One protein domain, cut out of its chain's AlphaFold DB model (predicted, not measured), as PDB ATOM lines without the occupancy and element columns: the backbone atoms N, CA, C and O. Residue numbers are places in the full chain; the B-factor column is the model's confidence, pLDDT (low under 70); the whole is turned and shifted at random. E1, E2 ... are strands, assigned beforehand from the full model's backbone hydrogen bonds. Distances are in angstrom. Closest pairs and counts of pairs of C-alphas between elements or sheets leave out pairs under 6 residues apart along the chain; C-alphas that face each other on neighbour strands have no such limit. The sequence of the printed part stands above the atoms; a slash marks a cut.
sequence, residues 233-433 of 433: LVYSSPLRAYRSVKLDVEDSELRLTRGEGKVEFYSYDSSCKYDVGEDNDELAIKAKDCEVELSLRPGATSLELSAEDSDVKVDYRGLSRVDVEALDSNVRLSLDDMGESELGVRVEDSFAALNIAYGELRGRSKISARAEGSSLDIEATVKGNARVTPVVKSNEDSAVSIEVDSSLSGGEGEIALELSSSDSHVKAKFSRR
ATOM      1  N   LEU A 233     270.928 580.912 429.832       91.38
ATOM      2  CA  LEU A 233     269.550 580.436 429.720       91.38
ATOM      3  C   LEU A 233     268.939 580.960 428.411       91.38
ATOM      4  O   LEU A 233     268.900 582.172 428.202       91.38
ATOM      5  N   VAL A 234     268.476 580.055 427.551       93.50
ATOM      6  CA  VAL A 234     267.888 580.369 426.237       93.50
ATOM      7  C   VAL A 234     266.368 580.241 426.262       93.50
ATOM      8  O   VAL A 234     265.673 581.029 425.625       93.50
ATOM      9  N   TYR A 235     265.845 579.287 427.031       93.94
ATOM     10  CA  TYR A 235     264.411 579.067 427.182       93.94
ATOM     11  C   TYR A 235     264.075 578.592 428.581       93.94
ATOM     12  O   TYR A 235     264.840 577.856 429.202       93.94
ATOM     13  N   SER A 236     262.908 579.003 429.062       96.56
ATOM     14  CA  SER A 236     262.354 578.549 430.324       96.56
ATOM     15  C   SER A 236     260.838 578.583 430.238       96.56
ATOM     16  O   SER A 236     260.270 579.631 429.929       96.56
ATOM     17  N   SER A 237     260.185 577.461 430.525       95.19
ATOM     18  CA  SER A 237     258.726 577.403 430.585       95.19
ATOM     19  C   SER A 237     258.261 576.516 431.736       95.19
ATOM     20  O   SER A 237     258.852 575.453 431.962       95.19
ATOM     21  N   PRO A 238     257.227 576.926 432.496       96.81
ATOM     22  CA  PRO A 238     256.556 576.020 433.412       96.81
ATOM     23  C   PRO A 238     255.852 574.912 432.626       96.81
ATOM     24  O   PRO A 238     255.302 575.141 431.555       96.81
ATOM     25  N   LEU A 239     255.817 573.720 433.206       96.06
ATOM     26  CA  LEU A 239     255.151 572.557 432.639       96.06
ATOM     27  C   LEU A 239     253.993 572.123 433.536       96.06
ATOM     28  O   LEU A 239     254.089 572.116 434.773       96.06
ATOM     29  N   ARG A 240     252.883 571.723 432.914       94.19
ATOM     30  CA  ARG A 240     251.815 570.997 433.612       94.19
ATOM     31  C   ARG A 240     252.199 569.522 433.781       94.19
ATOM     32  O   ARG A 240     253.327 569.119 433.515       94.19
ATOM     33  N   ALA A 241     251.284 568.725 434.321       95.75
ATOM     34  CA  ALA A 241     251.465 567.281 434.370       95.75
ATOM     35  C   ALA A 241     251.098 566.672 433.009       95.75
ATOM     36  O   ALA A 241     250.067 567.034 432.442       95.75
ATOM     37  N   TYR A 242     251.923 565.742 432.536       96.81
ATOM     38  CA  TYR A 242     251.697 564.947 431.328       96.81
ATOM     39  C   TYR A 242     251.788 563.473 431.698       96.81
ATOM     40  O   TYR A 242     252.496 563.122 432.643       96.81
ATOM     41  N   ARG A 243     251.073 562.618 430.965       97.75
ATOM     42  CA  ARG A 243     251.148 561.158 431.130       97.75
ATOM     43  C   ARG A 243     252.213 560.540 430.234       97.75
ATOM     44  O   ARG A 243     252.834 559.558 430.635       97.75
ATOM     45  N   SER A 244     252.393 561.105 429.042       98.12
ATOM     46  CA  SER A 244     253.360 560.677 428.032       98.12
ATOM     47  C   SER A 244     254.454 561.729 427.898       98.12
ATOM     48  O   SER A 244     254.152 562.917 427.780       98.12
ATOM     49  N   VAL A 245     255.714 561.312 427.948       98.62
ATOM     50  CA  VAL A 245     256.863 562.197 427.756       98.62
ATOM     51  C   VAL A 245     257.786 561.580 426.720       98.62
ATOM     52  O   VAL A 245     258.206 560.439 426.884       98.62
ATOM     53  N   LYS A 246     258.101 562.346 425.677       98.75
ATOM     54  CA  LYS A 246     259.033 561.981 424.611       98.75
ATOM     55  C   LYS A 246     260.196 562.955 424.607       98.75
ATOM     56  O   LYS A 246     259.980 564.163 424.525       98.75
ATOM     57  N   LEU A 247     261.407 562.433 424.720       98.75
ATOM     58  CA  LEU A 247     262.646 563.194 424.781       98.75
ATOM     59  C   LEU A 247     263.551 562.718 423.650       98.75
ATOM     60  O   LEU A 247     263.848 561.533 423.555       98.75
ATOM     61  N   ASP A 248     263.971 563.647 422.809       98.50
ATOM     62  CA  ASP A 248     264.858 563.423 421.670       98.50
ATOM     63  C   ASP A 248     266.031 564.394 421.840       98.50
ATOM     64  O   ASP A 248     265.847 565.616 421.779       98.50
ATOM     65  N   VAL A 249     267.197 563.868 422.219       96.00
ATOM     66  CA  VAL A 249     268.371 564.673 422.568       96.00
ATOM     67  C   VAL A 249     269.589 564.252 421.754       96.00
ATOM     68  O   VAL A 249     269.980 563.091 421.749       96.00
ATOM     69  N   GLU A 250     270.200 565.231 421.098       89.75
ATOM     70  CA  GLU A 250     271.373 565.074 420.236       89.75
ATOM     71  C   GLU A 250     272.459 566.040 420.721       89.75
ATOM     72  O   GLU A 250     272.159 567.198 421.036       89.75
ATOM     73  N   ASP A 251     273.712 565.603 420.833       83.56
ATOM     74  CA  ASP A 251     274.834 566.469 421.245       83.56
ATOM     75  C   ASP A 251     274.573 567.251 422.551       83.56
ATOM     76  O   ASP A 251     274.976 568.410 422.721       83.56
ATOM     77  N   SER A 252     273.795 566.665 423.462       86.38
ATOM     78  CA  SER A 252     273.166 567.402 424.556       86.38
ATOM     79  C   SER A 252     273.435 566.777 425.919       86.38
ATOM     80  O   SER A 252     273.760 565.600 426.068       86.38
ATOM     81  N   GLU A 253     273.289 567.596 426.959       85.31
ATOM     82  CA  GLU A 253     273.185 567.115 428.334       85.31
ATOM     83  C   GLU A 253     271.733 567.214 428.787       85.31
ATOM     84  O   GLU A 253     271.160 568.300 428.777       85.31
ATOM     85  N   LEU A 254     271.144 566.101 429.220       94.00
ATOM     86  CA  LEU A 254     269.779 566.059 429.732       94.00
ATOM     87  C   LEU A 254     269.770 565.634 431.196       94.00
ATOM     88  O   LEU A 254     270.266 564.567 431.556       94.00
ATOM     89  N   ARG A 255     269.124 566.440 432.038       94.50
ATOM     90  CA  ARG A 255     268.814 566.101 433.428       94.50
ATOM     91  C   ARG A 255     267.309 566.119 433.641       94.50
ATOM     92  O   ARG A 255     266.712 567.188 433.746       94.50
ATOM     93  N   LEU A 256     266.714 564.933 433.738       97.31
ATOM     94  CA  LEU A 256     265.312 564.745 434.102       97.31
ATOM     95  C   LEU A 256     265.188 564.486 435.601       97.31
ATOM     96  O   LEU A 256     265.828 563.581 436.130       97.31
ATOM     97  N   THR A 257     264.323 565.239 436.273       94.69
ATOM     98  CA  THR A 257     263.974 565.024 437.682       94.69
ATOM     99  C   THR A 257     262.469 565.117 437.902       94.69
ATOM    100  O   THR A 257     261.748 565.784 437.158       94.69
ATOM    101  N   ARG A 258     261.965 564.501 438.970       92.62
ATOM    102  CA  ARG A 258     260.615 564.785 439.473       92.62
ATOM    103  C   ARG A 258     260.609 566.086 440.283       92.62
ATOM    104  O   ARG A 258     261.411 566.252 441.194       92.62
ATOM    105  N   GLY A 259     259.669 566.987 440.012       92.12
ATOM    106  CA  GLY A 259     259.531 568.244 440.750       92.12
ATOM    107  C   GLY A 259     258.311 569.067 440.341       92.12
ATOM    108  O   GLY A 259     257.222 568.525 440.153       92.12
ATOM    109  N   GLU A 260     258.463 570.388 440.263       91.38
ATOM    110  CA  GLU A 260     257.336 571.318 440.111       91.38
ATOM    111  C   GLU A 260     256.835 571.488 438.671       91.38
ATOM    112  O   GLU A 260     255.829 572.162 438.467       91.38
ATOM    113  N   GLY A 261     257.465 570.861 437.674       94.81
ATOM    114  CA  GLY A 261     257.068 571.037 436.277       94.81
ATOM    115  C   GLY A 261     257.692 572.283 435.670       94.81
ATOM    116  O   GLY A 261     257.108 573.365 435.729       94.81
ATOM    117  N   LYS A 262     258.867 572.136 435.072       97.56
ATOM    118  CA  LYS A 262     259.587 573.204 434.385       97.56
ATOM    119  C   LYS A 262     260.587 572.600 433.413       97.56
ATOM    120  O   LYS A 262     261.209 571.597 433.743       97.56
ATOM    121  N   VAL A 263     260.780 573.236 432.270       98.00
ATOM    122  CA  VAL A 263     261.901 572.945 431.375       98.00
ATOM    123  C   VAL A 263     262.759 574.189 431.210       98.00
ATOM    124  O   VAL A 263     262.239 575.301 431.079       98.00
ATOM    125  N   GLU A 264     264.072 574.004 431.234       97.00
ATOM    126  CA  GLU A 264     265.063 575.033 430.961       97.00
ATOM    127  C   GLU A 264     266.091 574.521 429.960       97.00
ATOM    128  O   GLU A 264     266.612 573.419 430.106       97.00
ATOM    129  N   PHE A 265     266.405 575.356 428.974       94.00
ATOM    130  CA  PHE A 265     267.457 575.087 428.002       94.00
ATOM    131  C   PHE A 265     268.552 576.119 428.174       94.00
ATOM    132  O   PHE A 265     268.300 577.329 428.190       94.00
ATOM    133  N   TYR A 266     269.776 575.632 428.264       88.31
ATOM    134  CA  TYR A 266     270.976 576.427 428.367       88.31
ATOM    135  C   TYR A 266     271.860 576.195 427.144       88.31
ATOM    136  O   TYR A 266     271.945 575.092 426.609       88.31
ATOM    137  N   SER A 267     272.553 577.248 426.730       85.12
ATOM    138  CA  SER A 267     273.550 577.198 425.665       85.12
ATOM    139  C   SER A 267     274.862 577.809 426.127       85.12
ATOM    140  O   SER A 267     274.880 578.740 426.935       85.12
ATOM    141  N   TYR A 268     275.970 577.306 425.598       69.50
ATOM    142  CA  TYR A 268     277.307 577.821 425.890       69.50
ATOM    143  C   TYR A 268     277.797 578.828 424.844       69.50
ATOM    144  O   TYR A 268     278.613 579.688 425.166       69.50
ATOM    145  N   ASP A 269     277.288 578.744 423.619       71.50
ATOM    146  CA  ASP A 269     277.759 579.488 422.447       71.50
ATOM    147  C   ASP A 269     276.629 579.787 421.446       71.50
ATOM    148  O   ASP A 269     276.876 580.023 420.264       71.50
ATOM    149  N   SER A 270     275.377 579.822 421.915       70.75
ATOM    150  CA  SER A 270     274.166 580.095 421.120       70.75
ATOM    151  C   SER A 270     273.835 579.072 420.016       70.75
ATOM    152  O   SER A 270     272.997 579.359 419.166       70.75
ATOM    153  N   SER A 271     274.420 577.871 420.056       79.00
ATOM    154  CA  SER A 271     274.118 576.745 419.151       79.00
ATOM    155  C   SER A 271     272.851 575.954 419.507       79.00
ATOM    156  O   SER A 271     272.322 575.260 418.644       79.00
ATOM    157  N   CYS A 272     272.342 576.090 420.739       88.19
ATOM    158  CA  CYS A 272     271.238 575.272 421.248       88.19
ATOM    159  C   CYS A 272     269.969 575.465 420.412       88.19
ATOM    160  O   CYS A 272     269.387 576.556 420.372       88.19
ATOM    161  N   LYS A 273     269.533 574.378 419.776       92.19
ATOM    162  CA  LYS A 273     268.277 574.275 419.031       92.19
ATOM    163  C   LYS A 273     267.337 573.393 419.827       92.19
ATOM    164  O   LYS A 273     267.709 572.301 420.238       92.19
ATOM    165  N   TYR A 274     266.115 573.852 420.033       96.50
ATOM    166  CA  TYR A 274     265.136 573.106 420.804       96.50
ATOM    167  C   TYR A 274     263.741 573.265 420.221       96.50
ATOM    168  O   TYR A 274     263.431 574.275 419.585       96.50
ATOM    169  N   ASP A 275     262.906 572.267 420.478       96.81
ATOM    170  CA  ASP A 275     261.471 572.313 420.238       96.81
ATOM    171  C   ASP A 275     260.745 571.731 421.452       96.81
ATOM    172  O   ASP A 275     261.186 570.742 422.042       96.81
ATOM    173  N   VAL A 276     259.649 572.375 421.845       97.75
ATOM    174  CA  VAL A 276     258.809 571.948 422.968       97.75
ATOM    175  C   VAL A 276     257.377 571.872 422.466       97.75
ATOM    176  O   VAL A 276     256.690 572.884 422.336       97.75
ATOM    177  N   GLY A 277     256.939 570.650 422.181       96.00
ATOM    178  CA  GLY A 277     255.577 570.326 421.794       96.00
ATOM    179  C   GLY A 277     254.760 569.890 423.004       96.00
ATOM    180  O   GLY A 277     255.142 568.980 423.735       96.00
ATOM    181  N   GLU A 278     253.605 570.513 423.196       95.88
ATOM    182  CA  GLU A 278     252.630 570.099 424.199       95.88
ATOM    183  C   GLU A 278     251.304 569.788 423.505       95.88
ATOM    184  O   GLU A 278     250.674 570.687 422.946       95.88
ATOM    185  N   ASP A 279     250.849 568.538 423.571       92.94
ATOM    186  CA  ASP A 279     249.554 568.135 423.022       92.94
ATOM    187  C   ASP A 279     248.803 567.236 424.005       92.94
ATOM    188  O   ASP A 279     249.290 566.186 424.404       92.94
ATOM    189  N   ASN A 280     247.590 567.638 424.391       89.94
ATOM    190  CA  ASN A 280     246.712 566.895 425.300       89.94
ATOM    191  C   ASN A 280     247.404 566.397 426.581       89.94
ATOM    192  O   ASN A 280     247.515 567.171 427.520       89.94
ATOM    193  N   ASP A 281     247.857 565.147 426.642       94.31
ATOM    194  CA  ASP A 281     248.549 564.550 427.799       94.31
ATOM    195  C   ASP A 281     249.998 564.129 427.460       94.31
ATOM    196  O   ASP A 281     250.620 563.387 428.226       94.31
ATOM    197  N   GLU A 282     250.539 564.604 426.334       97.81
ATOM    198  CA  GLU A 282     251.894 564.348 425.841       97.81
ATOM    199  C   GLU A 282     252.764 565.615 425.853       97.81
ATOM    200  O   GLU A 282     252.347 566.692 425.419       97.81
ATOM    201  N   LEU A 283     253.988 565.457 426.353       98.44
ATOM    202  CA  LEU A 283     255.078 566.419 426.242       98.44
ATOM    203  C   LEU A 283     256.143 565.830 425.320       98.44
ATOM    204  O   LEU A 283     256.695 564.777 425.628       98.44
ATOM    205  N   ALA A 284     256.455 566.521 424.232       98.44
ATOM    206  CA  ALA A 284     257.549 566.186 423.335       98.44
ATOM    207  C   ALA A 284     258.623 567.273 423.421       98.44
ATOM    208  O   ALA A 284     258.336 568.451 423.210       98.44
ATOM    209  N   ILE A 285     259.854 566.892 423.740       98.44
ATOM    210  CA  ILE A 285     261.001 567.799 423.785       98.44
ATOM    211  C   ILE A 285     262.068 567.281 422.837       98.44
ATOM    212  O   ILE A 285     262.498 566.136 422.955       98.44
ATOM    213  N   LYS A 286     262.514 568.161 421.941       98.38
ATOM    214  CA  LYS A 286     263.693 567.955 421.107       98.38
ATOM    215  C   LYS A 286     264.780 568.931 421.514       98.38
ATOM    216  O   LYS A 286     264.479 570.109 421.721       98.38
ATOM    217  N   ALA A 287     266.018 568.474 421.619       95.56
ATOM    218  CA  ALA A 287     267.148 569.327 421.957       95.56
ATOM    219  C   ALA A 287     268.400 568.903 421.190       95.56
ATOM    220  O   ALA A 287     268.770 567.736 421.215       95.56
ATOM    221  N   LYS A 288     269.065 569.871 420.562       90.50
ATOM    222  CA  LYS A 288     270.375 569.701 419.945       90.50
ATOM    223  C   LYS A 288     271.336 570.774 420.444       90.50
ATOM    224  O   LYS A 288     270.966 571.951 420.470       90.50
ATOM    225  N   ASP A 289     272.555 570.382 420.811       83.69
ATOM    226  CA  ASP A 289     273.601 571.273 421.340       83.69
ATOM    227  C   ASP A 289     273.183 572.022 422.627       83.69
ATOM    228  O   ASP A 289     273.598 573.160 422.900       83.69
ATOM    229  N   CYS A 290     272.323 571.407 423.439       87.25
ATOM    230  CA  CYS A 290     271.719 572.037 424.606       87.25
ATOM    231  C   CYS A 290     272.181 571.397 425.918       87.25
ATOM    232  O   CYS A 290     272.524 570.221 426.000       87.25
ATOM    233  N   GLU A 291     272.129 572.175 426.993       89.12
ATOM    234  CA  GLU A 291     272.036 571.631 428.346       89.12
ATOM    235  C   GLU A 291     270.597 571.827 428.833       89.12
ATOM    236  O   GLU A 291     270.109 572.954 428.915       89.12
ATOM    237  N   VAL A 292     269.907 570.723 429.097       95.06
ATOM    238  CA  VAL A 292     268.474 570.664 429.380       95.06
ATOM    239  C   VAL A 292     268.262 570.259 430.832       95.06
ATOM    240  O   VAL A 292     268.597 569.148 431.245       95.06
ATOM    241  N   GLU A 293     267.655 571.152 431.607       96.44
ATOM    242  CA  GLU A 293     267.156 570.846 432.946       96.44
ATOM    243  C   GLU A 293     265.634 570.705 432.876       96.44
ATOM    244  O   GLU A 293     264.904 571.678 432.678       96.44
ATOM    245  N   LEU A 294     265.147 569.472 433.021       97.94
ATOM    246  CA  LEU A 294     263.733 569.136 432.949       97.94
ATOM    247  C   LEU A 294     263.252 568.604 434.299       97.94
ATOM    248  O   LEU A 294     263.711 567.585 434.810       97.94
ATOM    249  N   SER A 295     262.281 569.297 434.874       97.31
ATOM    250  CA  SER A 295     261.553 568.875 436.058       97.31
ATOM    251  C   SER A 295     260.126 568.531 435.663       97.31
ATOM    252  O   SER A 295     259.402 569.390 435.167       97.31
ATOM    253  N   LEU A 296     259.690 567.298 435.895       97.12
ATOM    254  CA  LEU A 296     258.326 566.863 435.607       97.12
ATOM    255  C   LEU A 296     257.491 566.799 436.881       97.12
ATOM    256  O   LEU A 296     257.926 566.260 437.903       97.12
ATOM    257  N   ARG A 297     256.246 567.275 436.801       96.00
ATOM    258  CA  ARG A 297     255.256 567.028 437.857       96.00
ATOM    259  C   ARG A 297     254.977 565.530 437.983       96.00
ATOM    260  O   ARG A 297     255.133 564.808 436.998       96.00
ATOM    261  N   PRO A 298     254.533 565.048 439.156       94.94
ATOM    262  CA  PRO A 298     254.011 563.692 439.284       94.94
ATOM    263  C   PRO A 298     252.885 563.431 438.276       94.94
ATOM    264  O   PRO A 298     252.004 564.279 438.121       94.94
ATOM    265  N   GLY A 299     252.883 562.254 437.650       92.88
ATOM    266  CA  GLY A 299     251.788 561.813 436.780       92.88
ATOM    267  C   GLY A 299     252.222 561.226 435.441       92.88
ATOM    268  O   GLY A 299     251.380 560.621 434.779       92.88
ATOM    269  N   ALA A 300     253.499 561.353 435.063       97.12
ATOM    270  CA  ALA A 300     254.002 560.664 433.884       97.12
ATOM    271  C   ALA A 300     254.013 559.155 434.137       97.12
ATOM    272  O   ALA A 300     254.497 558.687 435.166       97.12
ATOM    273  N   THR A 301     253.452 558.414 433.190       97.62
ATOM    274  CA  THR A 301     253.379 556.948 433.190       97.62
ATOM    275  C   THR A 301     254.192 556.350 432.047       97.62
ATOM    276  O   THR A 301     254.536 555.172 432.105       97.62
ATOM    277  N   SER A 302     254.501 557.146 431.017       98.31
ATOM    278  CA  SER A 302     255.301 556.744 429.861       98.31
ATOM    279  C   SER A 302     256.473 557.699 429.642       98.31
ATOM    280  O   SER A 302     256.272 558.915 429.653       98.31
ATOM    281  N   LEU A 303     257.660 557.143 429.402       98.56
ATOM    282  CA  LEU A 303     258.862 557.864 428.985       98.56
ATOM    283  C   LEU A 303     259.450 557.204 427.734       98.56
ATOM    284  O   LEU A 303     259.789 556.028 427.767       98.56
ATOM    285  N   GLU A 304     259.585 557.961 426.657       98.81
ATOM    286  CA  GLU A 304     260.337 557.590 425.459       98.81
ATOM    287  C   GLU A 304     261.555 558.513 425.379       98.81
ATOM    288  O   GLU A 304     261.404 559.735 425.446       98.81
ATOM    289  N   LEU A 305     262.754 557.944 425.319       98.75
ATOM    290  CA  LEU A 305     264.019 558.670 425.301       98.75
ATOM    291  C   LEU A 305     264.872 558.174 424.134       98.75
ATOM    292  O   LEU A 305     265.289 557.021 424.133       98.75
ATOM    293  N   SER A 306     265.180 559.064 423.199       98.56
ATOM    294  CA  SER A 306     266.207 558.874 422.178       98.56
ATOM    295  C   SER A 306     267.384 559.796 422.490       98.56
ATOM    296  O   SER A 306     267.186 560.987 422.749       98.56
ATOM    297  N   ALA A 307     268.586 559.230 422.550       94.81
ATOM    298  CA  ALA A 307     269.820 559.931 422.868       94.81
ATOM    299  C   ALA A 307     270.913 559.584 421.849       94.81
ATOM    300  O   ALA A 307     271.283 558.418 421.714       94.81
ATOM    301  N   GLU A 308     271.449 560.601 421.181       88.44
ATOM    302  CA  GLU A 308     272.574 560.500 420.247       88.44
ATOM    303  C   GLU A 308     273.695 561.435 420.714       88.44
ATOM    304  O   GLU A 308     273.435 562.593 421.062       88.44
ATOM    305  N   ASP A 309     274.924 560.921 420.814       80.62
ATOM    306  CA  ASP A 309     276.111 561.673 421.259       80.62
ATOM    307  C   ASP A 309     275.897 562.479 422.565       80.62
ATOM    308  O   ASP A 309     276.438 563.572 422.779       80.62
ATOM    309  N   SER A 310     275.062 561.955 423.468       83.19
ATOM    310  CA  SER A 310     274.494 562.716 424.583       83.19
ATOM    311  C   SER A 310     274.863 562.151 425.956       83.19
ATOM    312  O   SER A 310     275.094 560.955 426.145       83.19
ATOM    313  N   ASP A 311     274.883 563.030 426.964       79.69
ATOM    314  CA  ASP A 311     274.982 562.645 428.374       79.69
ATOM    315  C   ASP A 311     273.597 562.806 429.032       79.69
ATOM    316  O   ASP A 311     273.100 563.919 429.220       79.69
ATOM    317  N   VAL A 312     272.960 561.696 429.408       88.50
ATOM    318  CA  VAL A 312     271.590 561.680 429.932       88.50
ATOM    319  C   VAL A 312     271.544 561.148 431.357       88.50
ATOM    320  O   VAL A 312     272.030 560.057 431.661       88.50
ATOM    321  N   LYS A 313     270.886 561.899 432.240       91.50
ATOM    322  CA  LYS A 313     270.554 561.479 433.600       91.50
ATOM    323  C   LYS A 313     269.066 561.647 433.862       91.50
ATOM    324  O   LYS A 313     268.531 562.749 433.769       91.50
ATOM    325  N   VAL A 314     268.421 560.562 434.266       96.19
ATOM    326  CA  VAL A 314     266.999 560.529 434.603       96.19
ATOM    327  C   VAL A 314     266.807 560.042 436.029       96.19
ATOM    328  O   VAL A 314     267.282 558.970 436.382       96.19
ATOM    329  N   ASP A 315     266.075 560.815 436.824       95.62
ATOM    330  CA  ASP A 315     265.542 560.430 438.129       95.62
ATOM    331  C   ASP A 315     264.029 560.671 438.125       95.62
ATOM    332  O   ASP A 315     263.549 561.814 438.105       95.62
ATOM    333  N   TYR A 316     263.258 559.588 438.075       95.94
ATOM    334  CA  TYR A 316     261.807 559.680 438.049       95.94
ATOM    335  C   TYR A 316     261.140 558.475 438.709       95.94
ATOM    336  O   TYR A 316     261.780 557.473 439.022       95.94
ATOM    337  N   ARG A 317     259.832 558.587 438.978       94.75
ATOM    338  CA  ARG A 317     259.093 557.565 439.724       94.75
ATOM    339  C   ARG A 317     257.752 557.217 439.112       94.75
ATOM    340  O   ARG A 317     257.065 558.117 438.633       94.75
ATOM    341  N   GLY A 318     257.342 555.962 439.269       93.31
ATOM    342  CA  GLY A 318     255.989 555.509 438.940       93.31
ATOM    343  C   GLY A 318     255.720 555.360 437.443       93.31
ATOM    344  O   GLY A 318     254.571 555.482 437.021       93.31
ATOM    345  N   LEU A 319     256.759 555.125 436.637       97.06
ATOM    346  CA  LEU A 319     256.591 554.839 435.213       97.06
ATOM    347  C   LEU A 319     256.098 553.400 435.020       97.06
ATOM    348  O   LEU A 319     256.513 552.480 435.719       97.06
ATOM    349  N   SER A 320     255.214 553.208 434.046       97.06
ATOM    350  CA  SER A 320     254.712 551.893 433.627       97.06
ATOM    351  C   SER A 320     255.179 551.514 432.221       97.06
ATOM    352  O   SER A 320     255.149 550.342 431.860       97.06
ATOM    353  N   ARG A 321     255.612 552.482 431.410       98.44
ATOM    354  CA  ARG A 321     256.248 552.240 430.115       98.44
ATOM    355  C   ARG A 321     257.486 553.112 429.979       98.44
ATOM    356  O   ARG A 321     257.417 554.318 430.194       98.44
ATOM    357  N   VAL A 322     258.606 552.504 429.629       98.69
ATOM    358  CA  VAL A 322     259.859 553.211 429.376       98.69
ATOM    359  C   VAL A 322     260.491 552.610 428.129       98.69
ATOM    360  O   VAL A 322     260.637 551.394 428.067       98.69
ATOM    361  N   ASP A 323     260.832 553.430 427.145       98.75
ATOM    362  CA  ASP A 323     261.594 553.019 425.962       98.75
ATOM    363  C   ASP A 323     262.798 553.942 425.812       98.75
ATOM    364  O   ASP A 323     262.663 555.164 425.910       98.75
ATOM    365  N   VAL A 324     263.982 553.356 425.673       98.56
ATOM    366  CA  VAL A 324     265.258 554.072 425.669       98.56
ATOM    367  C   VAL A 324     266.085 553.579 424.500       98.56
ATOM    368  O   VAL A 324     266.395 552.391 424.423       98.56
ATOM    369  N   GLU A 325     266.484 554.501 423.639       98.44
ATOM    370  CA  GLU A 325     267.424 554.278 422.551       98.44
ATOM    371  C   GLU A 325     268.622 555.199 422.757       98.44
ATOM    372  O   GLU A 325     268.464 556.410 422.911       98.44
ATOM    373  N   ALA A 326     269.813 554.615 422.824       92.12
ATOM    374  CA  ALA A 326     271.054 555.337 423.041       92.12
ATOM    375  C   ALA A 326     272.083 554.919 421.992       92.12
ATOM    376  O   ALA A 326     272.411 553.733 421.903       92.12
ATOM    377  N   LEU A 327     272.585 555.895 421.243       85.31
ATOM    378  CA  LEU A 327     273.674 555.749 420.284       85.31
ATOM    379  C   LEU A 327     274.835 556.641 420.719       85.31
ATOM    380  O   LEU A 327     274.627 557.821 421.022       85.31
ATOM    381  N   ASP A 328     276.030 556.059 420.815       79.19
ATOM    382  CA  ASP A 328     277.263 556.742 421.233       79.19
ATOM    383  C   ASP A 328     277.137 557.538 422.550       79.19
ATOM    384  O   ASP A 328     277.902 558.450 422.842       79.19
ATOM    385  N   SER A 329     276.180 557.181 423.404       78.88
ATOM    386  CA  SER A 329     275.718 558.022 424.508       78.88
ATOM    387  C   SER A 329     276.079 557.461 425.883       78.88
ATOM    388  O   SER A 329     276.354 556.273 426.072       78.88
ATOM    389  N   ASN A 330     276.031 558.330 426.897       77.19
ATOM    390  CA  ASN A 330     276.096 557.939 428.306       77.19
ATOM    391  C   ASN A 330     274.729 558.127 428.957       77.19
ATOM    392  O   ASN A 330     274.302 559.258 429.179       77.19
ATOM    393  N   VAL A 331     274.064 557.039 429.335       85.12
ATOM    394  CA  VAL A 331     272.712 557.078 429.902       85.12
ATOM    395  C   VAL A 331     272.704 556.542 431.330       85.12
ATOM    396  O   VAL A 331     273.191 555.453 431.618       85.12
ATOM    397  N   ARG A 332     272.127 557.304 432.261       87.81
ATOM    398  CA  ARG A 332     271.900 556.869 433.644       87.81
ATOM    399  C   ARG A 332     270.447 557.062 434.027       87.81
ATOM    400  O   ARG A 332     269.972 558.195 434.078       87.81
ATOM    401  N   LEU A 333     269.762 555.970 434.338       93.12
ATOM    402  CA  LEU A 333     268.354 555.975 434.725       93.12
ATOM    403  C   LEU A 333     268.214 555.533 436.178       93.12
ATOM    404  O   LEU A 333     268.782 554.530 436.594       93.12
ATOM    405  N   SER A 334     267.450 556.284 436.956       95.50
ATOM    406  CA  SER A 334     267.018 555.952 438.310       95.50
ATOM    407  C   SER A 334     265.501 555.999 438.331       95.50
ATOM    408  O   SER A 334     264.896 557.066 438.223       95.50
ATOM    409  N   LEU A 335     264.896 554.818 438.370       96.81
ATOM    410  CA  LEU A 335     263.468 554.597 438.209       96.81
ATOM    411  C   LEU A 335     262.912 554.004 439.503       96.81
ATOM    412  O   LEU A 335     263.033 552.806 439.749       96.81
ATOM    413  N   ASP A 336     262.306 554.843 440.340       94.56
ATOM    414  CA  ASP A 336     261.732 554.413 441.618       94.56
ATOM    415  C   ASP A 336     260.229 554.117 441.522       94.56
ATOM    416  O   ASP A 336     259.530 554.597 440.631       94.56
ATOM    417  N   ASP A 337     259.697 553.417 442.528       92.75
ATOM    418  CA  ASP A 337     258.253 553.193 442.701       92.75
ATOM    419  C   ASP A 337     257.607 552.565 441.454       92.75
ATOM    420  O   ASP A 337     256.490 552.895 441.060       92.75
ATOM    421  N   MET A 338     258.360 551.687 440.792       95.25
ATOM    422  CA  MET A 338     257.924 551.010 439.581       95.25
ATOM    423  C   MET A 338     256.884 549.950 439.946       95.25
ATOM    424  O   MET A 338     257.113 549.103 440.812       95.25
ATOM    425  N   GLY A 339     255.723 550.003 439.299       92.44
ATOM    426  CA  GLY A 339     254.695 548.971 439.402       92.44
ATOM    427  C   GLY A 339     254.875 547.892 438.336       92.44
ATOM    428  O   GLY A 339     255.988 547.568 437.920       92.44
ATOM    429  N   GLU A 340     253.754 547.360 437.859       95.31
ATOM    430  CA  GLU A 340     253.727 546.573 436.626       95.31
ATOM    431  C   GLU A 340     254.159 547.460 435.453       95.31
ATOM    432  O   GLU A 340     253.556 548.512 435.211       95.31
ATOM    433  N   SER A 341     255.235 547.074 434.765       97.00
ATOM    434  CA  SER A 341     255.861 547.939 433.764       97.00
ATOM    435  C   SER A 341     256.494 547.193 432.595       97.00
ATOM    436  O   SER A 341     257.046 546.107 432.771       97.00
ATOM    437  N   GLU A 342     256.546 547.848 431.441       98.31
ATOM    438  CA  GLU A 342     257.361 547.455 430.291       98.31
ATOM    439  C   GLU A 342     258.528 548.436 430.118       98.31
ATOM    440  O   GLU A 342     258.311 549.636 429.951       98.31
ATOM    441  N   LEU A 343     259.758 547.925 430.153       98.38
ATOM    442  CA  LEU A 343     260.988 548.683 429.935       98.38
ATOM    443  C   LEU A 343     261.720 548.121 428.708       98.38
ATOM    444  O   LEU A 343     262.158 546.972 428.727       98.38
ATOM    445  N   GLY A 344     261.834 548.919 427.651       98.31
ATOM    446  CA  GLY A 344     262.644 548.667 426.462       98.31
ATOM    447  C   GLY A 344     263.927 549.493 426.504       98.31
ATOM    448  O   GLY A 344     263.894 550.676 426.827       98.31
ATOM    449  N   VAL A 345     265.066 548.862 426.229       97.75
ATOM    450  CA  VAL A 345     266.381 549.512 426.227       97.75
ATOM    451  C   VAL A 345     267.177 548.999 425.036       97.75
ATOM    452  O   VAL A 345     267.419 547.796 424.925       97.75
ATOM    453  N   ARG A 346     267.596 549.897 424.149       98.12
ATOM    454  CA  ARG A 346     268.535 549.640 423.057       98.12
ATOM    455  C   ARG A 346     269.737 550.553 423.244       98.12
ATOM    456  O   ARG A 346     269.576 551.764 423.331       98.12
ATOM    457  N   VAL A 347     270.918 549.960 423.346       89.75
ATOM    458  CA  VAL A 347     272.177 550.684 423.526       89.75
ATOM    459  C   VAL A 347     273.166 550.218 422.464       89.75
ATOM    460  O   VAL A 347     273.412 549.017 422.335       89.75
ATOM    461  N   GLU A 348     273.687 551.166 421.694       86.06
ATOM    462  CA  GLU A 348     274.657 550.959 420.618       86.06
ATOM    463  C   GLU A 348     275.863 551.871 420.856       86.06
ATOM    464  O   GLU A 348     275.692 553.065 421.114       86.06
ATOM    465  N   ASP A 349     277.062 551.284 420.893       77.69
ATOM    466  CA  ASP A 349     278.333 551.955 421.213       77.69
ATOM    467  C   ASP A 349     278.271 552.884 422.448       77.69
ATOM    468  O   ASP A 349     278.992 553.873 422.596       77.69
ATOM    469  N   SER A 350     277.404 552.521 423.395       74.19
ATOM    470  CA  SER A 350     276.978 553.364 424.506       74.19
ATOM    471  C   SER A 350     277.339 552.762 425.863       74.19
ATOM    472  O   SER A 350     277.568 551.557 426.026       74.19
ATOM    473  N   PHE A 351     277.332 553.617 426.884       77.31
ATOM    474  CA  PHE A 351     277.313 553.205 428.284       77.31
ATOM    475  C   PHE A 351     275.938 553.498 428.882       77.31
ATOM    476  O   PHE A 351     275.489 554.645 428.870       77.31
ATOM    477  N   ALA A 352     275.292 552.492 429.469       82.62
ATOM    478  CA  ALA A 352     274.017 552.662 430.151       82.62
ATOM    479  C   ALA A 352     274.005 551.996 431.529       82.62
ATOM    480  O   ALA A 352     274.335 550.822 431.662       82.62
ATOM    481  N   ALA A 353     273.563 552.738 432.544       84.62
ATOM    482  CA  ALA A 353     273.335 552.229 433.892       84.62
ATOM    483  C   ALA A 353     271.884 552.484 434.322       84.62
ATOM    484  O   ALA A 353     271.409 553.624 434.297       84.62
ATOM    485  N   LEU A 354     271.177 551.427 434.711       92.38
ATOM    486  CA  LEU A 354     269.766 551.449 435.066       92.38
ATOM    487  C   LEU A 354     269.584 550.963 436.498       92.38
ATOM    488  O   LEU A 354     269.747 549.783 436.782       92.38
ATOM    489  N   ASN A 355     269.166 551.868 437.374       93.00
ATOM    490  CA  ASN A 355     268.769 551.574 438.743       93.00
ATOM    491  C   ASN A 355     267.242 551.580 438.819       93.00
ATOM    492  O   ASN A 355     266.612 552.608 438.569       93.00
ATOM    493  N   ILE A 356     266.638 550.439 439.135       97.06
ATOM    494  CA  ILE A 356     265.190 550.233 439.086       97.06
ATOM    495  C   ILE A 356     264.710 549.753 440.456       97.06
ATOM    496  O   ILE A 356     265.192 548.753 440.978       97.06
ATOM    497  N   ALA A 357     263.732 550.427 441.049       95.81
ATOM    498  CA  ALA A 357     263.116 550.004 442.302       95.81
ATOM    499  C   ALA A 357     261.634 549.692 442.095       95.81
ATOM    500  O   ALA A 357     260.791 550.588 442.013       95.81
ATOM    501  N   TYR A 358     261.321 548.400 442.057       95.44
ATOM    502  CA  TYR A 358     259.963 547.883 441.988       95.44
ATOM    503  C   TYR A 358     259.281 547.886 443.358       95.44
ATOM    504  O   TYR A 358     259.848 547.475 444.378       95.44
ATOM    505  N   GLY A 359     258.024 548.321 443.362       92.31
ATOM    506  CA  GLY A 359     257.083 548.110 444.453       92.31
ATOM    507  C   GLY A 359     256.627 546.650 444.550       92.31
ATOM    508  O   GLY A 359     257.253 545.739 444.013       92.31
ATOM    509  N   GLU A 360     255.524 546.422 445.263       91.12
ATOM    510  CA  GLU A 360     254.909 545.092 445.330       91.12
ATOM    511  C   GLU A 360     254.228 544.755 444.001       91.12
ATOM    512  O   GLU A 360     253.338 545.477 443.552       91.12
ATOM    513  N   LEU A 361     254.633 543.640 443.392       90.06
ATOM    514  CA  LEU A 361     254.107 543.175 442.110       90.06
ATOM    515  C   LEU A 361     253.079 542.057 442.307       90.06
ATOM    516  O   LEU A 361     253.300 541.127 443.084       90.06
ATOM    517  N   ARG A 362     251.969 542.133 441.566       88.31
ATOM    518  CA  ARG A 362     250.950 541.068 441.484       88.31
ATOM    519  C   ARG A 362     250.775 540.526 440.068       88.31
ATOM    520  O   ARG A 362     250.403 539.370 439.913       88.31
ATOM    521  N   GLY A 363     251.028 541.351 439.059       89.81
ATOM    522  CA  GLY A 363     251.050 540.981 437.652       89.81
ATOM    523  C   GLY A 363     252.464 540.880 437.085       89.81
ATOM    524  O   GLY A 363     253.424 540.550 437.784       89.81
ATOM    525  N   ARG A 364     252.578 541.131 435.780       92.75
ATOM    526  CA  ARG A 364     253.813 540.940 435.016       92.75
ATOM    527  C   ARG A 364     254.474 542.270 434.686       92.75
ATOM    528  O   ARG A 364     253.821 543.169 434.169       92.75
ATOM    529  N   SER A 365     255.782 542.324 434.886       96.75
ATOM    530  CA  SER A 365     256.680 543.336 434.341       96.75
ATOM    531  C   SER A 365     257.644 542.696 433.352       96.75
ATOM    532  O   SER A 365     257.947 541.500 433.425       96.75
ATOM    533  N   LYS A 366     258.148 543.500 432.422       97.75
ATOM    534  CA  LYS A 366     259.095 543.068 431.403       97.75
ATOM    535  C   LYS A 366     260.218 544.082 431.247       97.75
ATOM    536  O   LYS A 366     259.951 545.272 431.130       97.75
ATOM    537  N   ILE A 367     261.449 543.590 431.180       98.00
ATOM    538  CA  ILE A 367     262.632 544.348 430.781       98.00
ATOM    539  C   ILE A 367     263.169 543.693 429.509       98.00
ATOM    540  O   ILE A 367     263.537 542.523 429.529       98.00
ATOM    541  N   SER A 368     263.193 544.419 428.399       97.81
ATOM    542  CA  SER A 368     263.803 544.003 427.137       97.81
ATOM    543  C   SER A 368     265.024 544.870 426.876       97.81
ATOM    544  O   SER A 368     264.868 546.046 426.570       97.81
ATOM    545  N   ALA A 369     266.220 544.295 426.976       96.75
ATOM    546  CA  ALA A 369     267.469 545.013 426.754       96.75
ATOM    547  C   ALA A 369     268.247 544.433 425.565       96.75
ATOM    548  O   ALA A 369     268.461 543.220 425.472       96.75
ATOM    549  N   ARG A 370     268.664 545.312 424.653       97.44
ATOM    550  CA  ARG A 370     269.549 545.016 423.527       97.44
ATOM    551  C   ARG A 370     270.808 545.869 423.642       97.44
ATOM    552  O   ARG A 370     270.691 547.085 423.733       97.44
ATOM    553  N   ALA A 371     271.973 545.230 423.614       88.00
ATOM    554  CA  ALA A 371     273.269 545.900 423.670       88.00
ATOM    555  C   ALA A 371     274.155 545.505 422.480       88.00
ATOM    556  O   ALA A 371     274.331 544.316 422.213       88.00
ATOM    557  N   GLU A 372     274.715 546.486 421.782       85.12
ATOM    558  CA  GLU A 372     275.620 546.300 420.643       85.12
ATOM    559  C   GLU A 372     276.850 547.192 420.835       85.12
ATOM    560  O   GLU A 372     276.698 548.380 421.113       85.12
ATOM    561  N   GLY A 373     278.057 546.612 420.851       73.88
ATOM    562  CA  GLY A 373     279.290 547.361 421.155       73.88
ATOM    563  C   GLY A 373     279.280 548.089 422.513       73.88
ATOM    564  O   GLY A 373     280.075 548.992 422.762       73.88
ATOM    565  N   SER A 374     278.370 547.719 423.420       75.50
ATOM    566  CA  SER A 374     277.949 548.565 424.541       75.50
ATOM    567  C   SER A 374     278.261 547.964 425.905       75.50
ATOM    568  O   SER A 374     278.476 546.756 426.057       75.50
ATOM    569  N   SER A 375     278.250 548.817 426.929       76.62
ATOM    570  CA  SER A 375     278.284 548.426 428.340       76.62
ATOM    571  C   SER A 375     276.945 548.762 428.989       76.62
ATOM    572  O   SER A 375     276.538 549.924 428.990       76.62
ATOM    573  N   LEU A 376     276.269 547.757 429.543       82.00
ATOM    574  CA  LEU A 376     274.930 547.878 430.110       82.00
ATOM    575  C   LEU A 376     274.875 547.276 431.516       82.00
ATOM    576  O   LEU A 376     274.981 546.063 431.676       82.00
ATOM    577  N   ASP A 377     274.617 548.117 432.510       83.00
ATOM    578  CA  ASP A 377     274.416 547.707 433.896       83.00
ATOM    579  C   ASP A 377     272.950 547.903 434.295       83.00
ATOM    580  O   ASP A 377     272.395 548.993 434.175       83.00
ATOM    581  N   ILE A 378     272.311 546.842 434.780       91.56
ATOM    582  CA  ILE A 378     270.937 546.843 435.281       91.56
ATOM    583  C   ILE A 378     270.967 546.392 436.737       91.56
ATOM    584  O   ILE A 378     271.305 545.252 437.039       91.56
ATOM    585  N   GLU A 379     270.555 547.261 437.645       92.12
ATOM    586  CA  GLU A 379     270.388 546.960 439.058       92.12
ATOM    587  C   GLU A 379     268.923 547.176 439.440       92.12
ATOM    588  O   GLU A 379     268.408 548.292 439.436       92.12
ATOM    589  N   ALA A 380     268.224 546.085 439.737       94.56
ATOM    590  CA  ALA A 380     266.812 546.082 440.070       94.56
ATOM    591  C   ALA A 380     266.591 545.599 441.509       94.56
ATOM    592  O   ALA A 380     267.040 544.524 441.910       94.56
ATOM    593  N   THR A 381     265.839 546.371 442.287       94.44
ATOM    594  CA  THR A 381     265.362 545.981 443.617       94.44
ATOM    595  C   THR A 381     263.862 545.727 443.568       94.44
ATOM    596  O   THR A 381     263.131 546.454 442.896       94.44
ATOM    597  N   VAL A 382     263.382 544.696 444.262       94.00
ATOM    598  CA  VAL A 382     261.963 544.315 444.243       94.00
ATOM    599  C   VAL A 382     261.418 544.207 445.658       94.00
ATOM    600  O   VAL A 382     261.960 543.478 446.491       94.00
ATOM    601  N   LYS A 383     260.325 544.920 445.941       91.50
ATOM    602  CA  LYS A 383     259.622 544.814 447.220       91.50
ATOM    603  C   LYS A 383     258.655 543.626 447.212       91.50
ATOM    604  O   LYS A 383     257.791 543.511 446.349       91.50
ATOM    605  N   GLY A 384     258.729 542.788 448.243       83.56
ATOM    606  CA  GLY A 384     257.793 541.677 448.437       83.56
ATOM    607  C   GLY A 384     258.216 540.395 447.717       83.56
ATOM    608  O   GLY A 384     259.404 540.124 447.577       83.56
ATOM    609  N   ASN A 385     257.239 539.566 447.340       82.06
ATOM    610  CA  ASN A 385     257.483 538.287 446.674       82.06
ATOM    611  C   ASN A 385     257.142 538.422 445.187       82.06
ATOM    612  O   ASN A 385     255.968 538.528 444.835       82.06
ATOM    613  N   ALA A 386     258.157 538.382 444.333       89.25
ATOM    614  CA  ALA A 386     258.000 538.306 442.890       89.25
ATOM    615  C   ALA A 386     258.994 537.290 442.336       89.25
ATOM    616  O   ALA A 386     260.086 537.128 442.879       89.25
ATOM    617  N   ARG A 387     258.628 536.628 441.242       92.94
ATOM    618  CA  ARG A 387     259.540 535.773 440.491       92.94
ATOM    619  C   ARG A 387     260.266 536.591 439.430       92.94
ATOM    620  O   ARG A 387     259.615 537.198 438.588       92.94
ATOM    621  N   VAL A 388     261.590 536.539 439.395       93.75
ATOM    622  CA  VAL A 388     262.368 537.060 438.261       93.75
ATOM    623  C   VAL A 388     262.737 535.899 437.340       93.75
ATOM    624  O   VAL A 388     263.187 534.852 437.797       93.75
ATOM    625  N   THR A 389     262.502 536.047 436.039       92.62
ATOM    626  CA  THR A 389     262.811 535.028 435.025       92.62
ATOM    627  C   THR A 389     263.668 535.644 433.920       92.62
ATOM    628  O   THR A 389     263.130 536.321 433.040       92.62
ATOM    629  N   PRO A 390     264.996 535.447 433.963       91.88
ATOM    630  CA  PRO A 390     265.884 535.900 432.907       91.88
ATOM    631  C   PRO A 390     265.864 534.956 431.700       91.88
ATOM    632  O   PRO A 390     265.833 533.733 431.835       91.88
ATOM    633  N   VAL A 391     265.908 535.544 430.508       91.12
ATOM    634  CA  VAL A 391     265.971 534.885 429.205       91.12
ATOM    635  C   VAL A 391     267.007 535.616 428.355       91.12
ATOM    636  O   VAL A 391     266.785 536.741 427.908       91.12
ATOM    637  N   VAL A 392     268.137 534.965 428.094       89.75
ATOM    638  CA  VAL A 392     269.146 535.460 427.148       89.75
ATOM    639  C   VAL A 392     268.812 534.902 425.764       89.75
ATOM    640  O   VAL A 392     268.830 533.690 425.563       89.75
ATOM    641  N   LYS A 393     268.446 535.778 424.821       86.44
ATOM    642  CA  LYS A 393     268.075 535.418 423.442       86.44
ATOM    643  C   LYS A 393     269.292 535.223 422.537       86.44
ATOM    644  O   LYS A 393     269.274 534.329 421.699       86.44
ATOM    645  N   SER A 394     270.308 536.070 422.685       78.88
ATOM    646  CA  SER A 394     271.582 536.008 421.955       78.88
ATOM    647  C   SER A 394     272.669 536.718 422.764       78.88
ATOM    648  O   SER A 394     272.360 537.664 423.489       78.88
ATOM    649  N   ASN A 395     273.917 536.273 422.655       80.25
ATOM    650  CA  ASN A 395     275.060 536.849 423.370       80.25
ATOM    651  C   ASN A 395     276.381 536.647 422.605       80.25
ATOM    652  O   ASN A 395     277.350 536.114 423.144       80.25
ATOM    653  N   GLU A 396     276.407 537.054 421.339       76.81
ATOM    654  CA  GLU A 396     277.565 536.893 420.452       76.81
ATOM    655  C   GLU A 396     278.743 537.726 420.969       76.81
ATOM    656  O   GLU A 396     278.587 538.916 421.254       76.81
ATOM    657  N   ASP A 397     279.880 537.063 421.213       70.69
ATOM    658  CA  ASP A 397     281.126 537.654 421.728       70.69
ATOM    659  C   ASP A 397     280.940 538.613 422.926       70.69
ATOM    660  O   ASP A 397     281.719 539.532 423.176       70.69
ATOM    661  N   SER A 398     279.890 538.364 423.718       69.38
ATOM    662  CA  SER A 398     279.462 539.217 424.823       69.38
ATOM    663  C   SER A 398     279.702 538.559 426.179       69.38
ATOM    664  O   SER A 398     279.493 537.358 426.359       69.38
ATOM    665  N   ALA A 399     280.057 539.366 427.176       70.88
ATOM    666  CA  ALA A 399     280.124 538.948 428.573       70.88
ATOM    667  C   ALA A 399     278.824 539.342 429.287       70.88
ATOM    668  O   ALA A 399     278.593 540.523 429.536       70.88
ATOM    669  N   VAL A 400     277.983 538.359 429.617       80.75
ATOM    670  CA  VAL A 400     276.685 538.574 430.276       80.75
ATOM    671  C   VAL A 400     276.704 537.929 431.660       80.75
ATOM    672  O   VAL A 400     276.883 536.720 431.752       80.75
ATOM    673  N   SER A 401     276.497 538.721 432.714       81.38
ATOM    674  CA  SER A 401     276.339 538.254 434.098       81.38
ATOM    675  C   SER A 401     274.940 538.600 434.597       81.38
ATOM    676  O   SER A 401     274.516 539.754 434.505       81.38
ATOM    677  N   ILE A 402     274.206 537.606 435.107       89.56
ATOM    678  CA  ILE A 402     272.857 537.796 435.647       89.56
ATOM    679  C   ILE A 402     272.780 537.194 437.048       89.56
ATOM    680  O   ILE A 402     272.821 535.977 437.221       89.56
ATOM    681  N   GLU A 403     272.589 538.050 438.042       86.06
ATOM    682  CA  GLU A 403     272.340 537.680 439.428       86.06
ATOM    683  C   GLU A 403     270.863 537.864 439.763       86.06
ATOM    684  O   GLU A 403     270.304 538.948 439.594       86.06
ATOM    685  N   VAL A 404     270.235 536.826 440.310       92.94
ATOM    686  CA  VAL A 404     268.884 536.911 440.870       92.94
ATOM    687  C   VAL A 404     268.908 536.365 442.289       92.94
ATOM    688  O   VAL A 404     269.259 535.206 442.510       92.94
ATOM    689  N   ASP A 405     268.512 537.192 443.253       90.44
ATOM    690  CA  ASP A 405     268.346 536.785 444.645       90.44
ATOM    691  C   ASP A 405     267.383 535.591 444.747       90.44
ATOM    692  O   ASP A 405     266.268 535.612 444.223       90.44
ATOM    693  N   SER A 406     267.801 534.544 445.463       88.75
ATOM    694  CA  SER A 406     267.017 533.320 445.686       88.75
ATOM    695  C   SER A 406     265.613 533.564 446.262       88.75
ATOM    696  O   SER A 406     264.695 532.770 446.029       88.75
ATOM    697  N   SER A 407     265.418 534.670 446.986       88.44
ATOM    698  CA  SER A 407     264.124 535.083 447.527       88.44
ATOM    699  C   SER A 407     263.147 535.593 446.458       88.44
ATOM    700  O   SER A 407     261.951 535.695 446.736       88.44
ATOM    701  N   LEU A 408     263.629 535.844 445.236       89.75
ATOM    702  CA  LEU A 408     262.860 536.231 444.050       89.75
ATOM    703  C   LEU A 408     262.570 535.038 443.117       89.75
ATOM    704  O   LEU A 408     262.461 535.178 441.899       89.75
ATOM    705  N   SER A 409     262.457 533.834 443.682       83.81
ATOM    706  CA  SER A 409     262.161 532.590 442.949       83.81
ATOM    707  C   SER A 409     260.662 532.275 442.837       83.81
ATOM    708  O   SER A 409     260.266 531.370 442.101       83.81
ATOM    709  N   GLY A 410     259.804 533.025 443.536       77.62
ATOM    710  CA  GLY A 410     258.365 532.781 443.586       77.62
ATOM    711  C   GLY A 410     257.569 533.987 444.082       77.62
ATOM    712  O   GLY A 410     258.112 534.939 444.632       77.62
ATOM    713  N   GLY A 411     256.259 533.945 443.874       80.69
ATOM    714  CA  GLY A 411     255.360 535.066 444.133       80.69
ATOM    715  C   GLY A 411     254.269 535.133 443.073       80.69
ATOM    716  O   GLY A 411     254.326 534.411 442.077       80.69
ATOM    717  N   GLU A 412     253.263 535.970 443.310       81.44
ATOM    718  CA  GLU A 412     252.215 536.236 442.317       81.44
ATOM    719  C   GLU A 412     252.735 537.159 441.206       81.44
ATOM    720  O   GLU A 412     252.427 536.938 440.038       81.44
ATOM    721  N   GLY A 413     253.581 538.135 441.560       88.56
ATOM    722  CA  GLY A 413     254.245 539.012 440.603       88.56
ATOM    723  C   GLY A 413     255.383 538.330 439.842       88.56
ATOM    724  O   GLY A 413     256.066 537.449 440.367       88.56
ATOM    725  N   GLU A 414     255.620 538.772 438.611       93.75
ATOM    726  CA  GLU A 414     256.658 538.238 437.727       93.75
ATOM    727  C   GLU A 414     257.403 539.367 437.005       93.75
ATOM    728  O   GLU A 414     256.778 540.295 436.502       93.75
ATOM    729  N   ILE A 415     258.732 539.275 436.917       95.69
ATOM    730  CA  ILE A 415     259.575 540.146 436.089       95.69
ATOM    731  C   ILE A 415     260.286 539.271 435.060       95.69
ATOM    732  O   ILE A 415     261.149 538.463 435.409       95.69
ATOM    733  N   ALA A 416     259.936 539.432 433.788       96.56
ATOM    734  CA  ALA A 416     260.634 538.792 432.681       96.56
ATOM    735  C   ALA A 416     261.771 539.697 432.192       96.56
ATOM    736  O   ALA A 416     261.519 540.818 431.749       96.56
ATOM    737  N   LEU A 417     263.007 539.212 432.241       97.00
ATOM    738  CA  LEU A 417     264.159 539.894 431.656       97.00
ATOM    739  C   LEU A 417     264.510 539.210 430.334       97.00
ATOM    740  O   LEU A 417     264.860 538.039 430.328       97.00
ATOM    741  N   GLU A 418     264.435 539.929 429.221       97.25
ATOM    742  CA  GLU A 418     264.865 539.471 427.901       97.25
ATOM    743  C   GLU A 418     266.113 540.243 427.473       97.25
ATOM    744  O   GLU A 418     266.042 541.454 427.269       97.25
ATOM    745  N   LEU A 419     267.233 539.544 427.296       95.19
ATOM    746  CA  LEU A 419     268.514 540.143 426.919       95.19
ATOM    747  C   LEU A 419     268.987 539.653 425.552       95.19
ATOM    748  O   LEU A 419     268.915 538.464 425.248       95.19
ATOM    749  N   SER A 420     269.495 540.570 424.738       93.88
ATOM    750  CA  SER A 420     270.209 540.283 423.492       93.88
ATOM    751  C   SER A 420     271.465 541.140 423.459       93.88
ATOM    752  O   SER A 420     271.389 542.343 423.702       93.88
ATOM    753  N   SER A 421     272.616 540.539 423.192       87.12
ATOM    754  CA  SER A 421     273.875 541.272 423.182       87.12
ATOM    755  C   SER A 421     274.807 540.822 422.052       87.12
ATOM    756  O   SER A 421     274.822 539.637 421.707       87.12
ATOM    757  N   SER A 422     275.560 541.770 421.488       80.50
ATOM    758  CA  SER A 422     276.663 541.551 420.539       80.50
ATOM    759  C   SER A 422     277.854 542.414 420.940       80.50
ATOM    760  O   SER A 422     277.669 543.604 421.210       80.50
ATOM    761  N   ASP A 423     279.047 541.828 421.045       73.88
ATOM    762  CA  ASP A 423     280.285 542.521 421.442       73.88
ATOM    763  C   ASP A 423     280.130 543.381 422.716       73.88
ATOM    764  O   ASP A 423     280.763 544.421 422.908       73.88
ATOM    765  N   SER A 424     279.257 542.959 423.636       71.38
ATOM    766  CA  SER A 424     278.764 543.788 424.744       71.38
ATOM    767  C   SER A 424     279.043 543.184 426.123       71.38
ATOM    768  O   SER A 424     279.318 541.994 426.268       71.38
ATOM    769  N   HIS A 425     279.002 544.025 427.154       71.62
ATOM    770  CA  HIS A 425     279.131 543.633 428.550       71.62
ATOM    771  C   HIS A 425     277.835 544.020 429.219       71.62
ATOM    772  O   HIS A 425     277.469 545.195 429.227       71.62
ATOM    773  N   VAL A 426     277.121 543.017 429.706       79.50
ATOM    774  CA  VAL A 426     275.814 543.209 430.308       79.50
ATOM    775  C   VAL A 426     275.846 542.612 431.697       79.50
ATOM    776  O   VAL A 426     276.038 541.407 431.853       79.50
ATOM    777  N   LYS A 427     275.628 543.447 432.704       84.38
ATOM    778  CA  LYS A 427     275.428 543.009 434.076       84.38
ATOM    779  C   LYS A 427     273.991 543.282 434.465       84.38
ATOM    780  O   LYS A 427     273.496 544.389 434.290       84.38
ATOM    781  N   ALA A 428     273.315 542.281 435.003       88.81
ATOM    782  CA  ALA A 428     271.967 542.436 435.514       88.81
ATOM    783  C   ALA A 428     271.869 541.824 436.909       88.81
ATOM    784  O   ALA A 428     272.114 540.637 437.085       88.81
ATOM    785  N   LYS A 429     271.492 542.620 437.903       90.81
ATOM    786  CA  LYS A 429     271.351 542.187 439.289       90.81
ATOM    787  C   LYS A 429     269.950 542.470 439.791       90.81
ATOM    788  O   LYS A 429     269.486 543.602 439.736       90.81
ATOM    789  N   PHE A 430     269.299 541.445 440.323       93.50
ATOM    790  CA  PHE A 430     267.979 541.524 440.931       93.50
ATOM    791  C   PHE A 430     268.082 541.135 442.395       93.50
ATOM    792  O   PHE A 430     268.480 540.018 442.721       93.50
ATOM    793  N   SER A 431     267.700 542.047 443.280       92.25
ATOM    794  CA  SER A 431     267.727 541.833 444.724       92.25
ATOM    795  C   SER A 431     266.385 542.151 445.363       92.25
ATOM    796  O   SER A 431     265.581 542.929 444.839       92.25
ATOM    797  N   ARG A 432     266.107 541.523 446.504       89.00
ATOM    798  CA  ARG A 432     264.939 541.879 447.303       89.00
ATOM    799  C   ARG A 432     265.239 543.123 448.137       89.00
ATOM    800  O   ARG A 432     266.298 543.212 448.751       89.00
ATOM    801  N   ARG A 433     264.293 544.061 448.152       83.31
ATOM    802  CA  ARG A 433     264.363 545.286 448.956       83.31
ATOM    803  C   ARG A 433     263.989 545.061 450.418       83.31
ATOM    804  O   ARG A 433     263.046 544.272 450.675       83.31
TER     805      ARG A 433
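AT A GLANCE: This is residues 233 to 433 of the 433 residues of the protein "HTH arsR-type domain-containing protein" of uncultured Acidilobus sp. JCHS (UniProt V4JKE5). The chain is wound in stacked turns, a flattened solenoid whose two walls are large sheets lying face to face, with turns such as E8 and E9, E10 and E11, and E12 and E13 side by side along the longest axis. E1, E4 and E5 run antiparallel to their neighbours at one end of the stack; at the other end the chain folds back and puts the turn E18 and E19 between the turns E14 and E15, and E16 and E17. The printed part has 201 residues with no named helix and 19 named strands, E1 to E19 in order along the chain; the class is all strand. One sheet has the order E1, E4, E7, E3, E9, E11, E13, E15, E19, E17 and the other E5, E6, E2, E8, E10, E12, E14, E18, E16; both are mixed. The whole is compact, with a radius of gyration of the C-alphas of 17.2 A, and it spans 52 by 36 by 23 A.

IN THESE COORDINATES: Begin with the sheet of ten strands and find C-alpha 233 at (269.550, 580.436, 429.720), where E1, residues 233 to 238, begins. Across the sheet from it you meet E4 at residues 262 to 267, E7 at 291 to 296, E3 at 253 to 258, E9 at 311 to 317, E11 at 330 to 338, E13 at 351 to 360, E15 at 375 to 383, E19 at 425 to 432 and E17 at 399 to 404. E13 is 29.3 A from first to last C-alpha, and E19 ends at C-alpha 432, (264.939, 541.879, 447.303). In the sheet of nine, look for E5 at residues 273 to 279, E6 at 282 to 288, E2 at 244 to 250, E8 at 302 to 308, E10 at 321 to 327, E12 at 342 to 348, E14 at 364 to 372, E18 at 413 to 422 and E16 at 386 to 396. E16, the longest strand by residues, begins at C-alpha 386, (258.000, 538.306, 442.890), and is 29.8 A long; E18 is 30.2 A long.

HOW THE PARTS SIT: In the sheet of ten, look first at the edge strand E1, antiparallel to E4 at 173 degrees, with N 237 and O 263 3.0 A apart, within hydrogen-bond range. E4 is antiparallel to E7, with N 264 and O 293 at 2.9 A. From E7 on, neighbours are parallel: N 314 of E9 and O 332 of E11 are 2.8 A apart, and N 428 of E19 and O 401 of the edge strand E17 are 2.8 A apart. In the sheet of nine, which is twisted, E5 and E6 form a hairpin, with N 277 and O 284 at 2.8 A. The other neighbours there are parallel; for instance, E10 and E12 have N 324 and O 344 at 2.9 A. The sheets form a sandwich, two sheets face to face, with the facing parts 10.2 A centre to centre and their best planes 3 degrees apart. E8 and E9 meet only through their link, while E1 and E5 are near each other. Between E14 and E19 the closest C-alphas are those of Ala 371 and Val 426, 7.6 A apart.

THE WHOLE: The two C-alphas farthest apart are those of Asp 269 and Gly 410, at 54.8 A. The printed part has no cut and ends at residue 433, the chain's last. The link from E17 to E18, eight residues, is short but not tight; the other links are tight. The mean pLDDT of the printed part is 90.6, and residues 268 and 398 are under 70.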